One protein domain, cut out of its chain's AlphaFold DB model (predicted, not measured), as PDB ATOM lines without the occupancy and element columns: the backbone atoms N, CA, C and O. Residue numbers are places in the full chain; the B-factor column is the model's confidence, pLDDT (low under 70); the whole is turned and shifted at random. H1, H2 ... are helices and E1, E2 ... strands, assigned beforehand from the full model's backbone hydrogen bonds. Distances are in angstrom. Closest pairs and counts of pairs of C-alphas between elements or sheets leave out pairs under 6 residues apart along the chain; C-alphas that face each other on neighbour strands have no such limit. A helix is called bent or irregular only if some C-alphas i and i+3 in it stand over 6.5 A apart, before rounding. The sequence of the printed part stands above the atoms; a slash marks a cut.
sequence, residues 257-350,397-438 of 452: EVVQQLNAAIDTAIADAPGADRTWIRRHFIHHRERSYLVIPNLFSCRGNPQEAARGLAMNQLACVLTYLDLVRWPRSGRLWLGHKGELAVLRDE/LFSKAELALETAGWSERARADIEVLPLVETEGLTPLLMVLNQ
ATOM      1  N   GLU A 257     117.729   3.798  10.011       55.06
ATOM      2  CA  GLU A 257     118.548   3.861  11.217       55.06
ATOM      3  C   GLU A 257     119.286   2.539  11.472       55.06
ATOM      4  O   GLU A 257     120.482   2.550  11.755       55.06
ATOM      5  N   VAL A 258     118.616   1.394  11.296       55.19
ATOM      6  CA  VAL A 258     119.231   0.059  11.431       55.19
ATOM      7  C   VAL A 258     120.274  -0.172  10.338       55.19
ATOM      8  O   VAL A 258     121.364  -0.664  10.618       55.19
ATOM      9  N   VAL A 259     119.988   0.241   9.099       58.69
ATOM     10  CA  VAL A 259     120.950   0.162   7.984       58.69
ATOM     11  C   VAL A 259     122.185   1.030   8.251       58.69
ATOM     12  O   VAL A 259     123.306   0.607   7.970       58.69
ATOM     13  N   GLN A 260     122.010   2.230   8.811       59.22
ATOM     14  CA  GLN A 260     123.121   3.113   9.182       59.22
ATOM     15  C   GLN A 260     123.957   2.541  10.330       59.22
ATOM     16  O   GLN A 260     125.182   2.553  10.248       59.22
ATOM     17  N   GLN A 261     123.314   2.001  11.368       58.03
ATOM     18  CA  GLN A 261     124.006   1.355  12.487       58.03
ATOM     19  C   GLN A 261     124.800   0.124  12.035       58.03
ATOM     20  O   GLN A 261     125.933  -0.063  12.472       58.03
ATOM     21  N   LEU A 262     124.243  -0.677  11.124       63.06
ATOM     22  CA  LEU A 262     124.931  -1.830  10.546       63.06
ATOM     23  C   LEU A 262     126.140  -1.432   9.704       63.06
ATOM     24  O   LEU A 262     127.203  -2.025   9.863       63.06
ATOM     25  N   ASN A 263     125.993  -0.420   8.846       69.06
ATOM     26  CA  ASN A 263     127.114   0.126   8.083       69.06
ATOM     27  C   ASN A 263     128.218   0.630   9.018       69.06
ATOM     28  O   ASN A 263     129.357   0.209   8.877       69.06
ATOM     29  N   ALA A 264     127.875   1.429  10.032       64.94
ATOM     30  CA  ALA A 264     128.852   1.949  10.987       64.94
ATOM     31  C   ALA A 264     129.583   0.835  11.757       64.94
ATOM     32  O   ALA A 264     130.791   0.920  11.965       64.94
ATOM     33  N   ALA A 265     128.874  -0.227  12.156       65.88
ATOM     34  CA  ALA A 265     129.474  -1.370  12.841       65.88
ATOM     35  C   ALA A 265     130.433  -2.158  11.934       65.88
ATOM     36  O   ALA A 265     131.515  -2.545  12.370       65.88
ATOM     37  N   ILE A 266     130.052  -2.366  10.671       72.00
ATOM     38  CA  ILE A 266     130.883  -3.028   9.659       72.00
ATOM     39  C   ILE A 266     132.117  -2.183   9.334       72.00
ATOM     40  O   ILE A 266     133.223  -2.712   9.320       72.00
ATOM     41  N   ASP A 267     131.948  -0.879   9.128       73.81
ATOM     42  CA  ASP A 267     133.045   0.031   8.800       73.81
ATOM     43  C   ASP A 267     134.031   0.160   9.975       73.81
ATOM     44  O   ASP A 267     135.241   0.184   9.758       73.81
ATOM     45  N   THR A 268     133.537   0.146  11.220       68.25
ATOM     46  CA  THR A 268     134.385   0.094  12.428       68.25
ATOM     47  C   THR A 268     135.173  -1.214  12.487       68.25
ATOM     48  O   THR A 268     136.389  -1.193  12.647       68.25
ATOM     49  N   ALA A 269     134.511  -2.357  12.270       68.00
ATOM     50  CA  ALA A 269     135.184  -3.654  12.261       68.00
ATOM     51  C   ALA A 269     136.255  -3.752  11.159       68.00
ATOM     52  O   ALA A 269     137.289  -4.376  11.372       68.00
ATOM     53  N   ILE A 270     136.034  -3.123  10.000       75.12
ATOM     54  CA  ILE A 270     137.030  -3.025   8.922       75.12
ATOM     55  C   ILE A 270     138.202  -2.132   9.337       75.12
ATOM     56  O   ILE A 270     139.350  -2.517   9.131       75.12
ATOM     57  N   ALA A 271     137.932  -0.965   9.927       70.12
ATOM     58  CA  ALA A 271     138.974  -0.038  10.368       70.12
ATOM     59  C   ALA A 271     139.906  -0.666  11.420       70.12
ATOM     60  O   ALA A 271     141.117  -0.445  11.382       70.12
ATOM     61  N   ASP A 272     139.350  -1.497  12.303       62.84
ATOM     62  CA  ASP A 272     140.084  -2.172  13.377       62.84
ATOM     63  C   ASP A 272     140.771  -3.479  12.924       62.84
ATOM     64  O   ASP A 272     141.590  -4.045  13.654       62.84
ATOM     65  N   ALA A 273     140.476  -3.964  11.712       77.56
ATOM     66  CA  ALA A 273     140.997  -5.212  11.160       77.56
ATOM     67  C   ALA A 273     141.991  -4.949  10.007       77.56
ATOM     68  O   ALA A 273     141.589  -4.624   8.887       77.56
ATOM     69  N   PRO A 274     143.310  -5.154  10.211       76.81
ATOM     70  CA  PRO A 274     144.312  -4.874   9.183       76.81
ATOM     71  C   PRO A 274     144.050  -5.626   7.871       76.81
ATOM     72  O   PRO A 274     143.985  -6.859   7.862       76.81
ATOM     73  N   GLY A 275     143.937  -4.896   6.758       81.94
ATOM     74  CA  GLY A 275     143.727  -5.461   5.418       81.94
ATOM     75  C   GLY A 275     142.363  -6.127   5.205       81.94
ATOM     76  O   GLY A 275     142.223  -6.903   4.260       81.94
ATOM     77  N   ALA A 276     141.393  -5.881   6.087       82.69
ATOM     78  CA  ALA A 276     140.028  -6.357   5.924       82.69
ATOM     79  C   ALA A 276     139.213  -5.440   5.001       82.69
ATOM     80  O   ALA A 276     139.480  -4.249   4.868       82.69
ATOM     81  N   ASP A 277     138.183  -6.012   4.389       82.75
ATOM     82  CA  ASP A 277     137.160  -5.317   3.619       82.75
ATOM     83  C   ASP A 277     135.781  -5.956   3.885       82.75
ATOM     84  O   ASP A 277     135.643  -6.926   4.642       82.75
ATOM     85  N   ARG A 278     134.721  -5.437   3.254       79.19
ATOM     86  CA  ARG A 278     133.369  -6.016   3.390       79.19
ATOM     87  C   ARG A 278     133.305  -7.459   2.886       79.19
ATOM     88  O   ARG A 278     132.568  -8.274   3.444       79.19
ATOM     89  N   THR A 279     134.101  -7.796   1.871       78.75
ATOM     90  CA  THR A 279     134.219  -9.161   1.343       78.75
ATOM     91  C   THR A 279     134.774 -10.112   2.396       78.75
ATOM     92  O   THR A 279     134.262 -11.217   2.559       78.75
ATOM     93  N   TRP A 280     135.793  -9.681   3.136       86.25
ATOM     94  CA  TRP A 280     136.397 -10.430   4.226       86.25
ATOM     95  C   TRP A 280     135.384 -10.696   5.342       86.25
ATOM     96  O   TRP A 280     135.221 -11.847   5.743       86.25
ATOM     97  N   ILE A 281     134.609  -9.690   5.762       80.25
ATOM     98  CA  ILE A 281     133.520  -9.886   6.738       80.25
ATOM     99  C   ILE A 281     132.499 -10.902   6.212       80.25
ATOM    100  O   ILE A 281     132.127 -11.830   6.928       80.25
ATOM    101  N   ARG A 282     132.092 -10.798   4.940       76.81
ATOM    102  CA  ARG A 282     131.124 -11.722   4.326       76.81
ATOM    103  C   ARG A 282     131.570 -13.188   4.375       76.81
ATOM    104  O   ARG A 282     130.716 -14.059   4.518       76.81
ATOM    105  N   ARG A 283     132.875 -13.476   4.301       79.06
ATOM    106  CA  ARG A 283     133.412 -14.853   4.378       79.06
ATOM    107  C   ARG A 283     133.136 -15.545   5.717       79.06
ATOM    108  O   ARG A 283     133.215 -16.762   5.777       79.06
ATOM    109  N   HIS A 284     132.760 -14.800   6.755       85.44
ATOM    110  CA  HIS A 284     132.409 -15.337   8.073       85.44
ATOM    111  C   HIS A 284     130.951 -15.806   8.169       85.44
ATOM    112  O   HIS A 284     130.550 -16.366   9.187       85.44
ATOM    113  N   PHE A 285     130.142 -15.591   7.130       81.50
ATOM    114  CA  PHE A 285     128.757 -16.045   7.090       81.50
ATOM    115  C   PHE A 285     128.636 -17.307   6.247       81.50
ATOM    116  O   PHE A 285     128.925 -17.302   5.050       81.50
ATOM    117  N   ILE A 286     128.155 -18.382   6.864       75.19
ATOM    118  CA  ILE A 286     127.936 -19.665   6.194       75.19
ATOM    119  C   ILE A 286     126.480 -20.091   6.290       75.19
ATOM    120  O   ILE A 286     125.764 -19.735   7.225       75.19
ATOM    121  N   HIS A 287     126.053 -20.902   5.329       74.19
ATOM    122  CA  HIS A 287     124.734 -21.512   5.328       74.19
ATOM    123  C   HIS A 287     124.855 -23.031   5.464       74.19
ATOM    124  O   HIS A 287     125.623 -23.693   4.752       74.19
ATOM    125  N   HIS A 288     124.093 -23.599   6.392       70.94
ATOM    126  CA  HIS A 288     124.046 -25.034   6.610       70.94
ATOM    127  C   HIS A 288     122.609 -25.460   6.923       70.94
ATOM    128  O   HIS A 288     121.988 -24.981   7.874       70.94
ATOM    129  N   ARG A 289     122.097 -26.387   6.105       71.50
ATOM    130  CA  ARG A 289     120.694 -26.816   6.081       71.50
ATOM    131  C   ARG A 289     119.748 -25.644   5.854       71.50
ATOM    132  O   ARG A 289     119.729 -25.112   4.759       71.50
ATOM    133  N   GLU A 290     118.977 -25.270   6.865       64.81
ATOM    134  CA  GLU A 290     117.940 -24.238   6.781       64.81
ATOM    135  C   GLU A 290     118.340 -22.968   7.540       64.81
ATOM    136  O   GLU A 290     117.527 -22.069   7.727       64.81
ATOM    137  N   ARG A 291     119.583 -22.901   8.033       69.00
ATOM    138  CA  ARG A 291     120.048 -21.820   8.899       69.00
ATOM    139  C   ARG A 291     121.355 -21.236   8.405       69.00
ATOM    140  O   ARG A 291     122.215 -21.925   7.857       69.00
ATOM    141  N   SER A 292     121.496 -19.945   8.652       76.69
ATOM    142  CA  SER A 292     122.742 -19.224   8.440       76.69
ATOM    143  C   SER A 292     123.439 -19.001   9.774       76.69
ATOM    144  O   SER A 292     122.800 -18.901  10.823       76.69
ATOM    145  N   TYR A 293     124.760 -18.939   9.727       81.44
ATOM    146  CA  TYR A 293     125.617 -18.859  10.898       81.44
ATOM    147  C   TYR A 293     126.694 -17.813  10.659       81.44
ATOM    148  O   TYR A 293     127.267 -17.752   9.572       81.44
ATOM    149  N   LEU A 294     126.958 -17.011  11.684       87.38
ATOM    150  CA  LEU A 294     128.179 -16.237  11.797       87.38
ATOM    151  C   LEU A 294     129.207 -17.137  12.477       87.38
ATOM    152  O   LEU A 294     128.945 -17.695  13.543       87.38
ATOM    153  N   VAL A 295     130.358 -17.280  11.843       88.88
ATOM    154  CA  VAL A 295     131.477 -18.077  12.326       88.88
ATOM    155  C   VAL A 295     132.653 -17.149  12.530       88.88
ATOM    156  O   VAL A 295     133.079 -16.476  11.596       88.88
ATOM    157  N   ILE A 296     133.190 -17.129  13.742       89.81
ATOM    158  CA  ILE A 296     134.374 -16.345  14.091       89.81
ATOM    159  C   ILE A 296     135.332 -17.220  14.904       89.81
ATOM    160  O   ILE A 296     134.883 -18.153  15.567       89.81
ATOM    161  N   PRO A 297     136.644 -16.964  14.870       82.38
ATOM    162  CA  PRO A 297     137.563 -17.636  15.778       82.38
ATOM    163  C   PRO A 297     137.339 -17.159  17.215       82.38
ATOM    164  O   PRO A 297     136.983 -16.001  17.455       82.38
ATOM    165  N   ASN A 298     137.610 -18.031  18.182       83.00
ATOM    166  CA  ASN A 298     137.704 -17.626  19.578       83.00
ATOM    167  C   ASN A 298     138.858 -16.624  19.738       83.00
ATOM    168  O   ASN A 298     139.997 -16.893  19.343       83.00
ATOM    169  N   LEU A 299     138.585 -15.482  20.374       76.69
ATOM    170  CA  LEU A 299     139.567 -14.415  20.587       76.69
ATOM    171  C   LEU A 299     140.849 -14.912  21.279       76.69
ATOM    172  O   LEU A 299     141.944 -14.406  21.020       76.69
ATOM    173  N   PHE A 300     140.740 -15.907  22.163       77.75
ATOM    174  CA  PHE A 300     141.894 -16.485  22.849       77.75
ATOM    175  C   PHE A 300     142.852 -17.204  21.886       77.75
ATOM    176  O   PHE A 300     144.073 -17.167  22.077       77.75
ATOM    177  N   SER A 301     142.320 -17.799  20.822       81.75
ATOM    178  CA  SER A 301     143.089 -18.545  19.824       81.75
ATOM    179  C   SER A 301     143.897 -17.632  18.898       81.75
ATOM    180  O   SER A 301     144.962 -18.035  18.431       81.75
ATOM    181  N   CYS A 302     143.490 -16.367  18.750       80.56
ATOM    182  CA  CYS A 302     144.156 -15.352  17.923       80.56
ATOM    183  C   CYS A 302     145.401 -14.701  18.564       80.56
ATOM    184  O   CYS A 302     146.085 -13.907  17.925       80.56
ATOM    185  N   ARG A 303     145.733 -15.006  19.830       74.25
ATOM    186  CA  ARG A 303     146.809 -14.322  20.591       74.25
ATOM    187  C   ARG A 303     148.235 -14.513  20.045       74.25
ATOM    188  O   ARG A 303     149.148 -13.844  20.518       74.25
ATOM    189  N   GLY A 304     148.443 -15.428  19.095       70.69
ATOM    190  CA  GLY A 304     149.765 -15.752  18.541       70.69
ATOM    191  C   GLY A 304     150.289 -14.763  17.493       70.69
ATOM    192  O   GLY A 304     151.483 -14.767  17.209       70.69
ATOM    193  N   ASN A 305     149.425 -13.913  16.931       78.81
ATOM    194  CA  ASN A 305     149.785 -12.940  15.903       78.81
ATOM    195  C   ASN A 305     149.056 -11.609  16.179       78.81
ATOM    196  O   ASN A 305     147.828 -11.606  16.214       78.81
ATOM    197  N   PRO A 306     149.761 -10.471  16.337       77.38
ATOM    198  CA  PRO A 306     149.131  -9.180  16.623       77.38
ATOM    199  C   PRO A 306     148.076  -8.744  15.595       77.38
ATOM    200  O   PRO A 306     147.050  -8.183  15.973       77.38
ATOM    201  N   GLN A 307     148.294  -9.025  14.305       83.31
ATOM    202  CA  GLN A 307     147.321  -8.700  13.256       83.31
ATOM    203  C   GLN A 307     146.078  -9.586  13.357       83.31
ATOM    204  O   GLN A 307     144.956  -9.119  13.184       83.31
ATOM    205  N   GLU A 308     146.274 -10.865  13.670       84.12
ATOM    206  CA  GLU A 308     145.187 -11.822  13.864       84.12
ATOM    207  C   GLU A 308     144.392 -11.518  15.140       84.12
ATOM    208  O   GLU A 308     143.169 -11.599  15.134       84.12
ATOM    209  N   ALA A 309     145.062 -11.089  16.211       76.06
ATOM    210  CA  ALA A 309     144.428 -10.640  17.446       76.06
ATOM    211  C   ALA A 309     143.558  -9.393  17.223       76.06
ATOM    212  O   ALA A 309     142.439  -9.341  17.731       76.06
ATOM    213  N   ALA A 310     144.034  -8.425  16.429       74.25
ATOM    214  CA  ALA A 310     143.254  -7.247  16.048       74.25
ATOM    215  C   ALA A 310     142.009  -7.632  15.228       74.25
ATOM    216  O   ALA A 310     140.894  -7.258  15.585       74.25
ATOM    217  N   ARG A 311     142.175  -8.484  14.204       84.62
ATOM    218  CA  ARG A 311     141.049  -9.039  13.429       84.62
ATOM    219  C   ARG A 311     140.059  -9.798  14.316       84.62
ATOM    220  O   ARG A 311     138.849  -9.679  14.129       84.62
ATOM    221  N   GLY A 312     140.560 -10.584  15.270       76.12
ATOM    222  CA  GLY A 312     139.743 -11.391  16.180       76.12
ATOM    223  C   GLY A 312     138.907 -10.515  17.104       76.12
ATOM    224  O   GLY A 312     137.717 -10.764  17.291       76.12
ATOM    225  N   LEU A 313     139.508  -9.441  17.620       73.88
ATOM    226  CA  LEU A 313     138.817  -8.453  18.442       73.88
ATOM    227  C   LEU A 313     137.727  -7.727  17.645       73.88
ATOM    228  O   LEU A 313     136.595  -7.644  18.121       73.88
ATOM    229  N   ALA A 314     138.038  -7.281  16.426       73.75
ATOM    230  CA  ALA A 314     137.089  -6.602  15.547       73.75
ATOM    231  C   ALA A 314     135.866  -7.481  15.224       73.75
ATOM    232  O   ALA A 314     134.723  -7.039  15.348       73.75
ATOM    233  N   MET A 315     136.079  -8.759  14.886       79.31
ATOM    234  CA  MET A 315     134.981  -9.695  14.614       79.31
ATOM    235  C   MET A 315     134.161 -10.035  15.860       79.31
ATOM    236  O   MET A 315     132.940 -10.166  15.767       79.31
ATOM    237  N   ASN A 316     134.792 -10.141  17.031       76.75
ATOM    238  CA  ASN A 316     134.083 -10.378  18.288       76.75
ATOM    239  C   ASN A 316     133.216  -9.168  18.690       76.75
ATOM    240  O   ASN A 316     132.060  -9.330  19.084       76.75
ATOM    241  N   GLN A 317     133.725  -7.946  18.504       73.00
ATOM    242  CA  GLN A 317     132.959  -6.712  18.700       73.00
ATOM    243  C   GLN A 317     131.799  -6.599  17.704       73.00
ATOM    244  O   GLN A 317     130.675  -6.297  18.110       73.00
ATOM    245  N   LEU A 318     132.029  -6.918  16.424       72.88
ATOM    246  CA  LEU A 318     130.969  -6.981  15.417       72.88
ATOM    247  C   LEU A 318     129.894  -8.003  15.807       72.88
ATOM    248  O   LEU A 318     128.708  -7.681  15.780       72.88
ATOM    249  N   ALA A 319     130.281  -9.206  16.238       69.38
ATOM    250  CA  ALA A 319     129.346 -10.225  16.711       69.38
ATOM    251  C   ALA A 319     128.527  -9.748  17.921       69.38
ATOM    252  O   ALA A 319     127.329 -10.031  17.998       69.38
ATOM    253  N   CYS A 320     129.122  -8.966  18.828       62.09
ATOM    254  CA  CYS A 320     128.400  -8.337  19.934       62.09
ATOM    255  C   CYS A 320     127.352  -7.332  19.439       62.09
ATOM    256  O   CYS A 320     126.212  -7.371  19.904       62.09
ATOM    257  N   VAL A 321     127.696  -6.473  18.472       59.94
ATOM    258  CA  VAL A 321     126.741  -5.526  17.870       59.94
ATOM    259  C   VAL A 321     125.617  -6.268  17.148       59.94
ATOM    260  O   VAL A 321     124.449  -5.956  17.349       59.94
ATOM    261  N   LEU A 322     125.938  -7.298  16.365       63.53
ATOM    262  CA  LEU A 322     124.936  -8.120  15.686       63.53
ATOM    263  C   LEU A 322     124.036  -8.871  16.679       63.53
ATOM    264  O   LEU A 322     122.847  -9.032  16.418       63.53
ATOM    265  N   THR A 323     124.574  -9.290  17.827       62.00
ATOM    266  CA  THR A 323     123.788  -9.900  18.912       62.00
ATOM    267  C   THR A 323     122.872  -8.876  19.579       62.00
ATOM    268  O   THR A 323     121.747  -9.196  19.952       62.00
ATOM    269  N   TYR A 324     123.337  -7.635  19.725       54.06
ATOM    270  CA  TYR A 324     122.545  -6.534  20.267       54.06
ATOM    271  C   TYR A 324     121.391  -6.137  19.338       54.06
ATOM    272  O   TYR A 324     120.289  -5.869  19.809       54.06
ATOM    273  N   LEU A 325     121.628  -6.153  18.025       56.28
ATOM    274  CA  LEU A 325     120.611  -5.919  16.997       56.28
ATOM    275  C   LEU A 325     119.678  -7.125  16.776       56.28
ATOM    276  O   LEU A 325     118.840  -7.075  15.880       56.28
ATOM    277  N   ASP A 326     119.833  -8.197  17.562       60.56
ATOM    278  CA  ASP A 326     119.086  -9.456  17.446       60.56
ATOM    279  C   ASP A 326     119.170 -10.088  16.043       60.56
ATOM    280  O   ASP A 326     118.239 -10.720  15.558       60.56
ATOM    281  N   LEU A 327     120.310  -9.906  15.368       64.06
ATOM    282  CA  LEU A 327     120.597 -10.494  14.053       64.06
ATOM    283  C   LEU A 327     121.336 -11.825  14.172       64.06
ATOM    284  O   LEU A 327     121.227 -12.686  13.298       64.06
ATOM    285  N   VAL A 328     122.083 -12.009  15.261       70.56
ATOM    286  CA  VAL A 328     122.714 -13.279  15.636       70.56
ATOM    287  C   VAL A 328     122.458 -13.562  17.109       70.56
ATOM    288  O   VAL A 328     122.164 -12.664  17.892       70.56
ATOM    289  N   ARG A 329     122.565 -14.823  17.513       79.94
ATOM    290  CA  ARG A 329     122.397 -15.224  18.912       79.94
ATOM    291  C   ARG A 329     123.396 -16.292  19.300       79.94
ATOM    292  O   ARG A 329     123.925 -17.004  18.456       79.94
ATOM    293  N   TRP A 330     123.561 -16.482  20.602       76.81
ATOM    294  CA  TRP A 330     124.254 -17.656  21.109       76.81
ATOM    295  C   TRP A 330     123.428 -18.933  20.853       76.81
ATOM    296  O   TRP A 330     122.185 -18.907  20.904       76.81
ATOM    297  N   PRO A 331     124.088 -20.064  20.545       77.50
ATOM    298  CA  PRO A 331     123.414 -21.336  20.355       77.50
ATOM    299  C   PRO A 331     122.767 -21.798  21.661       77.50
ATOM    300  O   PRO A 331     123.290 -21.583  22.756       77.50
ATOM    301  N   ARG A 332     121.601 -22.440  21.556       77.31
ATOM    302  CA  ARG A 332     120.860 -22.879  22.745       77.31
ATOM    303  C   ARG A 332     121.589 -24.040  23.414       77.31
ATOM    304  O   ARG A 332     121.866 -25.062  22.778       77.31
ATOM    305  N   SER A 333     121.857 -23.887  24.708       72.25
ATOM    306  CA  SER A 333     122.358 -24.973  25.540       72.25
ATOM    307  C   SER A 333     121.279 -26.041  25.717       72.25
ATOM    308  O   SER A 333     120.083 -25.758  25.807       72.25
ATOM    309  N   GLY A 334     121.714 -27.300  25.724       65.94
ATOM    310  CA  GLY A 334     120.830 -28.425  25.997       65.94
ATOM    311  C   GLY A 334     120.426 -28.448  27.465       65.94
ATOM    312  O   GLY A 334     121.198 -28.048  28.337       65.94
ATOM    313  N   ARG A 335     119.233 -28.964  27.753       72.25
ATOM    314  CA  ARG A 335     118.822 -29.288  29.122       72.25
ATOM    315  C   ARG A 335     119.060 -30.772  29.332       72.25
ATOM    316  O   ARG A 335     118.187 -31.584  29.042       72.25
ATOM    317  N   LEU A 336     120.257 -31.103  29.823       56.56
ATOM    318  CA  LEU A 336     120.724 -32.486  29.972       56.56
ATOM    319  C   LEU A 336     119.730 -33.359  30.763       56.56
ATOM    320  O   LEU A 336     119.487 -34.500  30.394       56.56
ATOM    321  N   TRP A 337     119.103 -32.789  31.797       53.47
ATOM    322  CA  TRP A 337     118.122 -33.467  32.654       53.47
ATOM    323  C   TRP A 337     116.774 -33.773  31.974       53.47
ATOM    324  O   TRP A 337     116.037 -34.623  32.454       53.47
ATOM    325  N   LEU A 338     116.465 -33.117  30.851       64.50
ATOM    326  CA  LEU A 338     115.269 -33.364  30.032       64.50
ATOM    327  C   LEU A 338     115.591 -34.181  28.766       64.50
ATOM    328  O   LEU A 338     114.764 -34.280  27.868       64.50
ATOM    329  N   GLY A 339     116.815 -34.705  28.630       65.62
ATOM    330  CA  GLY A 339     117.248 -35.425  27.426       65.62
ATOM    331  C   GLY A 339     117.397 -34.546  26.173       65.62
ATOM    332  O   GLY A 339     117.709 -35.054  25.096       65.62
ATOM    333  N   HIS A 340     117.221 -33.226  26.282       71.94
ATOM    334  CA  HIS A 340     117.373 -32.306  25.158       71.94
ATOM    335  C   HIS A 340     118.847 -31.956  24.934       71.94
ATOM    336  O   HIS A 340     119.467 -31.256  25.743       71.94
ATOM    337  N   LYS A 341     119.406 -32.399  23.803       74.31
ATOM    338  CA  LYS A 341     120.739 -31.985  23.344       74.31
ATOM    339  C   LYS A 341     120.741 -30.506  22.946       74.31
ATOM    340  O   LYS A 341     119.764 -29.991  22.412       74.31
ATOM    341  N   GLY A 342     121.857 -29.826  23.211       77.81
ATOM    342  CA  GLY A 342     122.069 -28.453  22.746       77.81
ATOM    343  C   GLY A 342     122.257 -28.399  21.233       77.81
ATOM    344  O   GLY A 342     122.667 -29.390  20.629       77.81
ATOM    345  N   GLU A 343     122.006 -27.240  20.623       78.75
ATOM    346  CA  GLU A 343     122.062 -27.083  19.158       78.75
ATOM    347  C   GLU A 343     123.433 -27.481  18.590       78.75
ATOM    348  O   GLU A 343     123.507 -28.274  17.653       78.75
ATOM    349  N   LEU A 344     124.525 -27.020  19.210       78.62
ATOM    350  CA  LEU A 344     125.881 -27.394  18.790       78.62
ATOM    351  C   LEU A 344     126.188 -28.877  19.008       78.62
ATOM    352  O   LEU A 344     126.957 -29.454  18.250       78.62
ATOM    353  N   ALA A 345     125.593 -29.512  20.023       80.00
ATOM    354  CA  ALA A 345     125.806 -30.937  20.265       80.00
ATOM    355  C   ALA A 345     125.169 -31.784  19.154       80.00
ATOM    356  O   ALA A 345     125.790 -32.735  18.694       80.00
ATOM    357  N   VAL A 346     123.978 -31.400  18.682       79.62
ATOM    358  CA  VAL A 346     123.320 -32.044  17.533       79.62
ATOM    359  C   VAL A 346     124.158 -31.884  16.263       79.62
ATOM    360  O   VAL A 346     124.389 -32.857  15.554       79.62
ATOM    361  N   LEU A 347     124.663 -30.675  16.005       76.44
ATOM    362  CA  LEU A 347     125.490 -30.381  14.828       76.44
ATOM    363  C   LEU A 347     126.855 -31.084  14.876       76.44
ATOM    364  O   LEU A 347     127.375 -31.519  13.855       76.44
ATOM    365  N   ARG A 348     127.426 -31.248  16.071       79.44
ATOM    366  CA  ARG A 348     128.660 -32.015  16.267       79.44
ATOM    367  C   ARG A 348     128.444 -33.503  16.011       79.44
ATOM    368  O   ARG A 348     129.320 -34.159  15.460       79.44
ATOM    369  N   ASP A 349     127.309 -34.048  16.437       80.62
ATOM    370  CA  ASP A 349     126.995 -35.458  16.207       80.62
ATOM    371  C   ASP A 349     126.785 -35.743  14.706       80.62
ATOM    372  O   ASP A 349     127.157 -36.812  14.234       80.62
ATOM    373  N   GLU A 350     126.284 -34.770  13.939       75.00
ATOM    374  CA  GLU A 350     126.236 -34.838  12.471       75.00
ATOM    375  C   GLU A 350     127.627 -34.851  11.828       75.00
ATOM    376  O   GLU A 350     127.874 -35.648  10.926       75.00
ATOM    377  N   LEU A 397     128.450 -28.621   9.769       80.75
ATOM    378  CA  LEU A 397     128.594 -27.191  10.029       80.75
ATOM    379  C   LEU A 397     130.035 -26.806  10.389       80.75
ATOM    380  O   LEU A 397     130.492 -25.751   9.957       80.75
ATOM    381  N   PHE A 398     130.738 -27.645  11.153       80.12
ATOM    382  CA  PHE A 398     132.077 -27.329  11.643       80.12
ATOM    383  C   PHE A 398     133.110 -27.412  10.517       80.12
ATOM    384  O   PHE A 398     133.921 -26.498  10.399       80.12
ATOM    385  N   SER A 399     133.011 -28.398   9.618       77.56
ATOM    386  CA  SER A 399     133.868 -28.451   8.419       77.56
ATOM    387  C   SER A 399     133.662 -27.238   7.503       77.56
ATOM    388  O   SER A 399     134.618 -26.671   6.976       77.56
ATOM    389  N   LYS A 400     132.413 -26.778   7.328       80.25
ATOM    390  CA  LYS A 400     132.123 -25.556   6.554       80.25
ATOM    391  C   LYS A 400     132.669 -24.300   7.230       80.25
ATOM    392  O   LYS A 400     133.162 -23.406   6.551       80.25
ATOM    393  N   ALA A 401     132.549 -24.234   8.551       84.56
ATOM    394  CA  ALA A 401     133.049 -23.139   9.367       84.56
ATOM    395  C   ALA A 401     134.581 -23.041   9.296       84.56
ATOM    396  O   ALA A 401     135.114 -21.962   9.054       84.56
ATOM    397  N   GLU A 402     135.280 -24.169   9.408       83.06
ATOM    398  CA  GLU A 402     136.734 -24.249   9.276       83.06
ATOM    399  C   GLU A 402     137.217 -23.787   7.893       83.06
ATOM    400  O   GLU A 402     138.116 -22.947   7.808       83.06
ATOM    401  N   LEU A 403     136.576 -24.255   6.813       80.00
ATOM    402  CA  LEU A 403     136.896 -23.839   5.442       80.00
ATOM    403  C   LEU A 403     136.608 -22.348   5.200       80.00
ATOM    404  O   LEU A 403     137.361 -21.661   4.505       80.00
ATOM    405  N   ALA A 404     135.522 -21.828   5.770       83.00
ATOM    406  CA  ALA A 404     135.175 -20.414   5.671       83.00
ATOM    407  C   ALA A 404     136.233 -19.529   6.342       83.00
ATOM    408  O   ALA A 404     136.687 -18.551   5.744       83.00
ATOM    409  N   LEU A 405     136.694 -19.913   7.537       85.31
ATOM    410  CA  LEU A 405     137.775 -19.207   8.218       85.31
ATOM    411  C   LEU A 405     139.120 -19.362   7.487       85.31
ATOM    412  O   LEU A 405     139.892 -18.408   7.413       85.31
ATOM    413  N   GLU A 406     139.391 -20.513   6.871       86.06
ATOM    414  CA  GLU A 406     140.576 -20.684   6.016       86.06
ATOM    415  C   GLU A 406     140.569 -19.691   4.856       86.06
ATOM    416  O   GLU A 406     141.531 -18.961   4.627       86.06
ATOM    417  N   THR A 407     139.425 -19.591   4.179       81.06
ATOM    418  CA  THR A 407     139.217 -18.680   3.050       81.06
ATOM    419  C   THR A 407     139.268 -17.211   3.489       81.06
ATOM    420  O   THR A 407     139.630 -16.326   2.708       81.06
ATOM    421  N   ALA A 408     138.920 -16.917   4.744       83.69
ATOM    422  CA  ALA A 408     139.087 -15.599   5.358       83.69
ATOM    423  C   ALA A 408     140.535 -15.318   5.823       83.69
ATOM    424  O   ALA A 408     140.820 -14.215   6.289       83.69
ATOM    425  N   GLY A 409     141.463 -16.263   5.646       87.00
ATOM    426  CA  GLY A 409     142.888 -16.081   5.920       87.00
ATOM    427  C   GLY A 409     143.270 -16.226   7.393       87.00
ATOM    428  O   GLY A 409     144.267 -15.637   7.814       87.00
ATOM    429  N   TRP A 410     142.482 -16.961   8.181       88.81
ATOM    430  CA  TRP A 410     142.815 -17.291   9.569       88.81
ATOM    431  C   TRP A 410     143.835 -18.427   9.641       88.81
ATOM    432  O   TRP A 410     143.761 -19.402   8.890       88.81
ATOM    433  N   SER A 411     144.773 -18.321  10.581       90.94
ATOM    434  CA  SER A 411     145.757 -19.369  10.836       90.94
ATOM    435  C   SER A 411     145.093 -20.649  11.341       90.94
ATOM    436  O   SER A 411     144.008 -20.628  11.920       90.94
ATOM    437  N   GLU A 412     145.768 -21.786  11.177       89.12
ATOM    438  CA  GLU A 412     145.320 -23.069  11.735       89.12
ATOM    439  C   GLU A 412     145.032 -22.975  13.243       89.12
ATOM    440  O   GLU A 412     144.019 -23.476  13.720       89.12
ATOM    441  N   ARG A 413     145.859 -22.225  13.987       87.62
ATOM    442  CA  ARG A 413     145.652 -21.986  15.419       87.62
ATOM    443  C   ARG A 413     144.334 -21.263  15.704       87.62
ATOM    444  O   ARG A 413     143.628 -21.656  16.626       87.62
ATOM    445  N   ALA A 414     144.009 -20.212  14.950       85.88
ATOM    446  CA  ALA A 414     142.757 -19.478  15.129       85.88
ATOM    447  C   ALA A 414     141.535 -20.313  14.717       85.88
ATOM    448  O   ALA A 414     140.484 -20.205  15.343       85.88
ATOM    449  N   ARG A 415     141.682 -21.180  13.708       88.19
ATOM    450  CA  ARG A 415     140.621 -22.084  13.235       88.19
ATOM    451  C   ARG A 415     140.385 -23.294  14.139       88.19
ATOM    452  O   ARG A 415     139.328 -23.905  14.047       88.19
ATOM    453  N   ALA A 416     141.328 -23.620  15.023       83.31
ATOM    454  CA  ALA A 416     141.206 -24.752  15.940       83.31
ATOM    455  C   ALA A 416     140.107 -24.570  17.005       83.31
ATOM    456  O   ALA A 416     139.626 -25.559  17.557       83.31
ATOM    457  N   ASP A 417     139.707 -23.328  17.299       83.56
ATOM    458  CA  ASP A 417     138.618 -23.027  18.230       83.56
ATOM    459  C   ASP A 417     137.701 -21.958  17.634       83.56
ATOM    460  O   ASP A 417     138.079 -20.790  17.504       83.56
ATOM    461  N   ILE A 418     136.500 -22.382  17.242       87.12
ATOM    462  CA  ILE A 418     135.542 -21.563  16.502       87.12
ATOM    463  C   ILE A 418     134.295 -21.299  17.336       87.12
ATOM    464  O   ILE A 418     133.705 -22.199  17.937       87.12
ATOM    465  N   GLU A 419     133.842 -20.056  17.305       84.00
ATOM    466  CA  GLU A 419     132.546 -19.650  17.817       84.00
ATOM    467  C   GLU A 419     131.541 -19.624  16.667       84.00
ATOM    468  O   GLU A 419     131.777 -19.050  15.601       84.00
ATOM    469  N   VAL A 420     130.392 -20.258  16.892       86.56
ATOM    470  CA  VAL A 420     129.328 -20.380  15.897       86.56
ATOM    471  C   VAL A 420     128.059 -19.765  16.465       86.56
ATOM    472  O   VAL A 420     127.458 -20.300  17.401       86.56
ATOM    473  N   LEU A 421     127.640 -18.648  15.879       83.19
ATOM    474  CA  LEU A 421     126.456 -17.901  16.278       83.19
ATOM    475  C   LEU A 421     125.361 -18.086  15.222       83.19
ATOM    476  O   LEU A 421     125.504 -17.601  14.096       83.19
ATOM    477  N   PRO A 422     124.261 -18.792  15.541       80.25
ATOM    478  CA  PRO A 422     123.108 -18.849  14.657       80.25
ATOM    479  C   PRO A 422     122.577 -17.447  14.362       80.25
ATOM    480  O   PRO A 422     122.362 -16.655  15.285       80.25
ATOM    481  N   LEU A 423     122.316 -17.163  13.089       76.06
ATOM    482  CA  LEU A 423     121.564 -15.973  12.709       76.06
ATOM    483  C   LEU A 423     120.129 -16.142  13.212       76.06
ATOM    484  O   LEU A 423     119.556 -17.236  13.156       76.06
ATOM    485  N   VAL A 424     119.569 -15.069  13.756       67.31
ATOM    486  CA  VAL A 424     118.163 -15.056  14.150       67.31
ATOM    487  C   VAL A 424     117.342 -15.036  12.864       67.31
ATOM    488  O   VAL A 424     117.553 -14.185  11.999       67.31
ATOM    489  N   GLU A 425     116.442 -16.013  12.719       51.59
ATOM    490  CA  GLU A 425     115.465 -16.071  11.628       51.59
ATOM    491  C   GLU A 425     114.505 -14.882  11.783       51.59
ATOM    492  O   GLU A 425     113.472 -14.957  12.439       51.59
ATOM    493  N   THR A 426     114.911 -13.757  11.214       44.38
ATOM    494  CA  THR A 426     114.048 -12.641  10.833       44.38
ATOM    495  C   THR A 426     113.613 -12.902   9.394       44.38
ATOM    496  O   THR A 426     114.378 -13.499   8.637       44.38
ATOM    497  N   GLU A 427     112.376 -12.550   9.037       40.09
ATOM    498  CA  GLU A 427     111.768 -12.735   7.707       40.09
ATOM    499  C   GLU A 427     112.666 -12.195   6.572       40.09
ATOM    500  O   GLU A 427     112.530 -11.064   6.106       40.09
ATOM    501  N   GLY A 428     113.620 -13.021   6.135       40.59
ATOM    502  CA  GLY A 428     114.694 -12.642   5.228       40.59
ATOM    503  C   GLY A 428     115.879 -11.979   5.939       40.59
ATOM    504  O   GLY A 428     115.758 -10.957   6.608       40.59
ATOM    505  N   LEU A 429     117.078 -12.513   5.695       50.25
ATOM    506  CA  LEU A 429     118.399 -11.944   6.012       50.25
ATOM    507  C   LEU A 429     118.708 -10.631   5.258       50.25
ATOM    508  O   LEU A 429     119.833 -10.375   4.834       50.25
ATOM    509  N   THR A 430     117.702  -9.794   5.061       46.44
ATOM    510  CA  THR A 430     117.692  -8.661   4.143       46.44
ATOM    511  C   THR A 430     118.596  -7.519   4.612       46.44
ATOM    512  O   THR A 430     119.396  -7.074   3.804       46.44
ATOM    513  N   PRO A 431     118.617  -7.071   5.886       49.03
ATOM    514  CA  PRO A 431     119.423  -5.908   6.284       49.03
ATOM    515  C   PRO A 431     120.928  -6.158   6.215       49.03
ATOM    516  O   PRO A 431     121.677  -5.369   5.643       49.03
ATOM    517  N   LEU A 432     121.367  -7.286   6.773       50.72
ATOM    518  CA  LEU A 432     122.779  -7.635   6.850       50.72
ATOM    519  C   LEU A 432     123.330  -7.983   5.462       50.72
ATOM    520  O   LEU A 432     124.391  -7.493   5.094       50.72
ATOM    521  N   LEU A 433     122.588  -8.752   4.654       51.38
ATOM    522  CA  LEU A 433     123.001  -9.050   3.281       51.38
ATOM    523  C   LEU A 433     122.857  -7.842   2.348       51.38
ATOM    524  O   LEU A 433     123.698  -7.693   1.471       51.38
ATOM    525  N   MET A 434     121.867  -6.956   2.523       51.34
ATOM    526  CA  MET A 434     121.788  -5.697   1.762       51.34
ATOM    527  C   MET A 434     123.015  -4.832   2.029       51.34
ATOM    528  O   MET A 434     123.629  -4.359   1.081       51.34
ATOM    529  N   VAL A 435     123.405  -4.655   3.294       56.31
ATOM    530  CA  VAL A 435     124.578  -3.850   3.662       56.31
ATOM    531  C   VAL A 435     125.885  -4.505   3.200       56.31
ATOM    532  O   VAL A 435     126.756  -3.825   2.660       56.31
ATOM    533  N   LEU A 436     126.018  -5.826   3.340       54.81
ATOM    534  CA  LEU A 436     127.203  -6.556   2.873       54.81
ATOM    535  C   LEU A 436     127.299  -6.644   1.338       54.81
ATOM    536  O   LEU A 436     128.397  -6.824   0.818       54.81
ATOM    537  N   ASN A 437     126.179  -6.516   0.614       52.56
ATOM    538  CA  ASN A 437     126.136  -6.493  -0.853       52.56
ATOM    539  C   ASN A 437     126.136  -5.074  -1.450       52.56
ATOM    540  O   ASN A 437     126.171  -4.950  -2.676       52.56
ATOM    541  N   GLN A 438     126.098  -4.010  -0.636       52.50
ATOM    542  CA  GLN A 438     126.318  -2.645  -1.122       52.50
ATOM    543  C   GLN A 438     127.735  -2.574  -1.699       52.50
ATOM    544  O   GLN A 438     128.719  -2.696  -0.966       52.50
TER     545      GLN A 438
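This is residues 257 to 350 and 397 to 438 of the 452 residues of an uncharacterized protein of Hyphomicrobiaceae bacterium (UniProt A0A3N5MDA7). A small, strongly twisted sheet of three strands is covered by the long helix H4 on one face and by H6 on the other, making three layers. H1 runs beside H4, with H8 and H2 at H1's side, and residues 335 to 340 stick out as a free loop. The 136 printed residues hold eight named helices and three named strands, ordered H1 H2 E1 E2 H3 H4 H5 H6 H7 E3 H8; the sheet, E1 E2 E3, is antiparallel. The class is mostly helix; the whole is compact, with a radius of gyration of the C-alphas of 15.0 A and spans of 45 by 37 by 21 A.

E2, residues 291 to 297, is the inner strand. E1, residues 285 to 288, forms an antiparallel hairpin with it; N 286 and O 293, 2.9 A apart, are within hydrogen-bond range. E3, residues 418 to 422, is antiparallel to E2, with N 419 and O 296 within range at 2.8 A. H4, residues 306 to 324, is on the sheet at a height of 8.7 A, along the strands; its closest C-alphas with E2 are Gly 312 and Pro 297, 6.6 A. H6, residues 397 to 407, is on the opposite face at a height of 7.8 A, over E2; the closest C-alphas are Ala 401 and Val 295, 6.1 A. H1, residues 257 to 271, touches H4 with residues 265 to 270 alone, at a shallow tilt of 11 degrees, opposite ways; the C-alphas of Ala 269 and Ala 314 are closest, 4.8 A. H8, residues 430 to 437, touches H1; H2, residues 278 to 282, only just touches both, with 3 pairs of C-alphas within 8 A each. H5, residues 343 to 350, touches H6 about perpendicular, at 88 degrees. H7, residues 412 to 415, touches H3, residues 301 to 304, with Ala 414 and Ser 301 closest, 4.8 A between C-alphas. In H1, H2, H4, H5, H6 and H8 every O i to N i+4 pair is within range; H3 and H7 are too short for one.

H1 begins with C-alpha 257 at (118.548, 3.861, 11.217) and is 20.8 A long. H4 is 27.0 A, E2 19.3 A and H6 15.3 A. H3 is irregular, 7.3 A from C-alpha 301 to 304. H8 ends with C-alpha 437 at (126.136, -6.493, -0.853).

The farthest C-alphas, Gly 275 and Leu 338, are 46.8 A apart. Residues 351 to 396 are not printed; C-alphas 350 and 397 are 8.4 A apart across the cut. The link H4 to H5 is long. Mean pLDDT of the printed part is 72.9; 43 residues are under 70, among them 424 to 438.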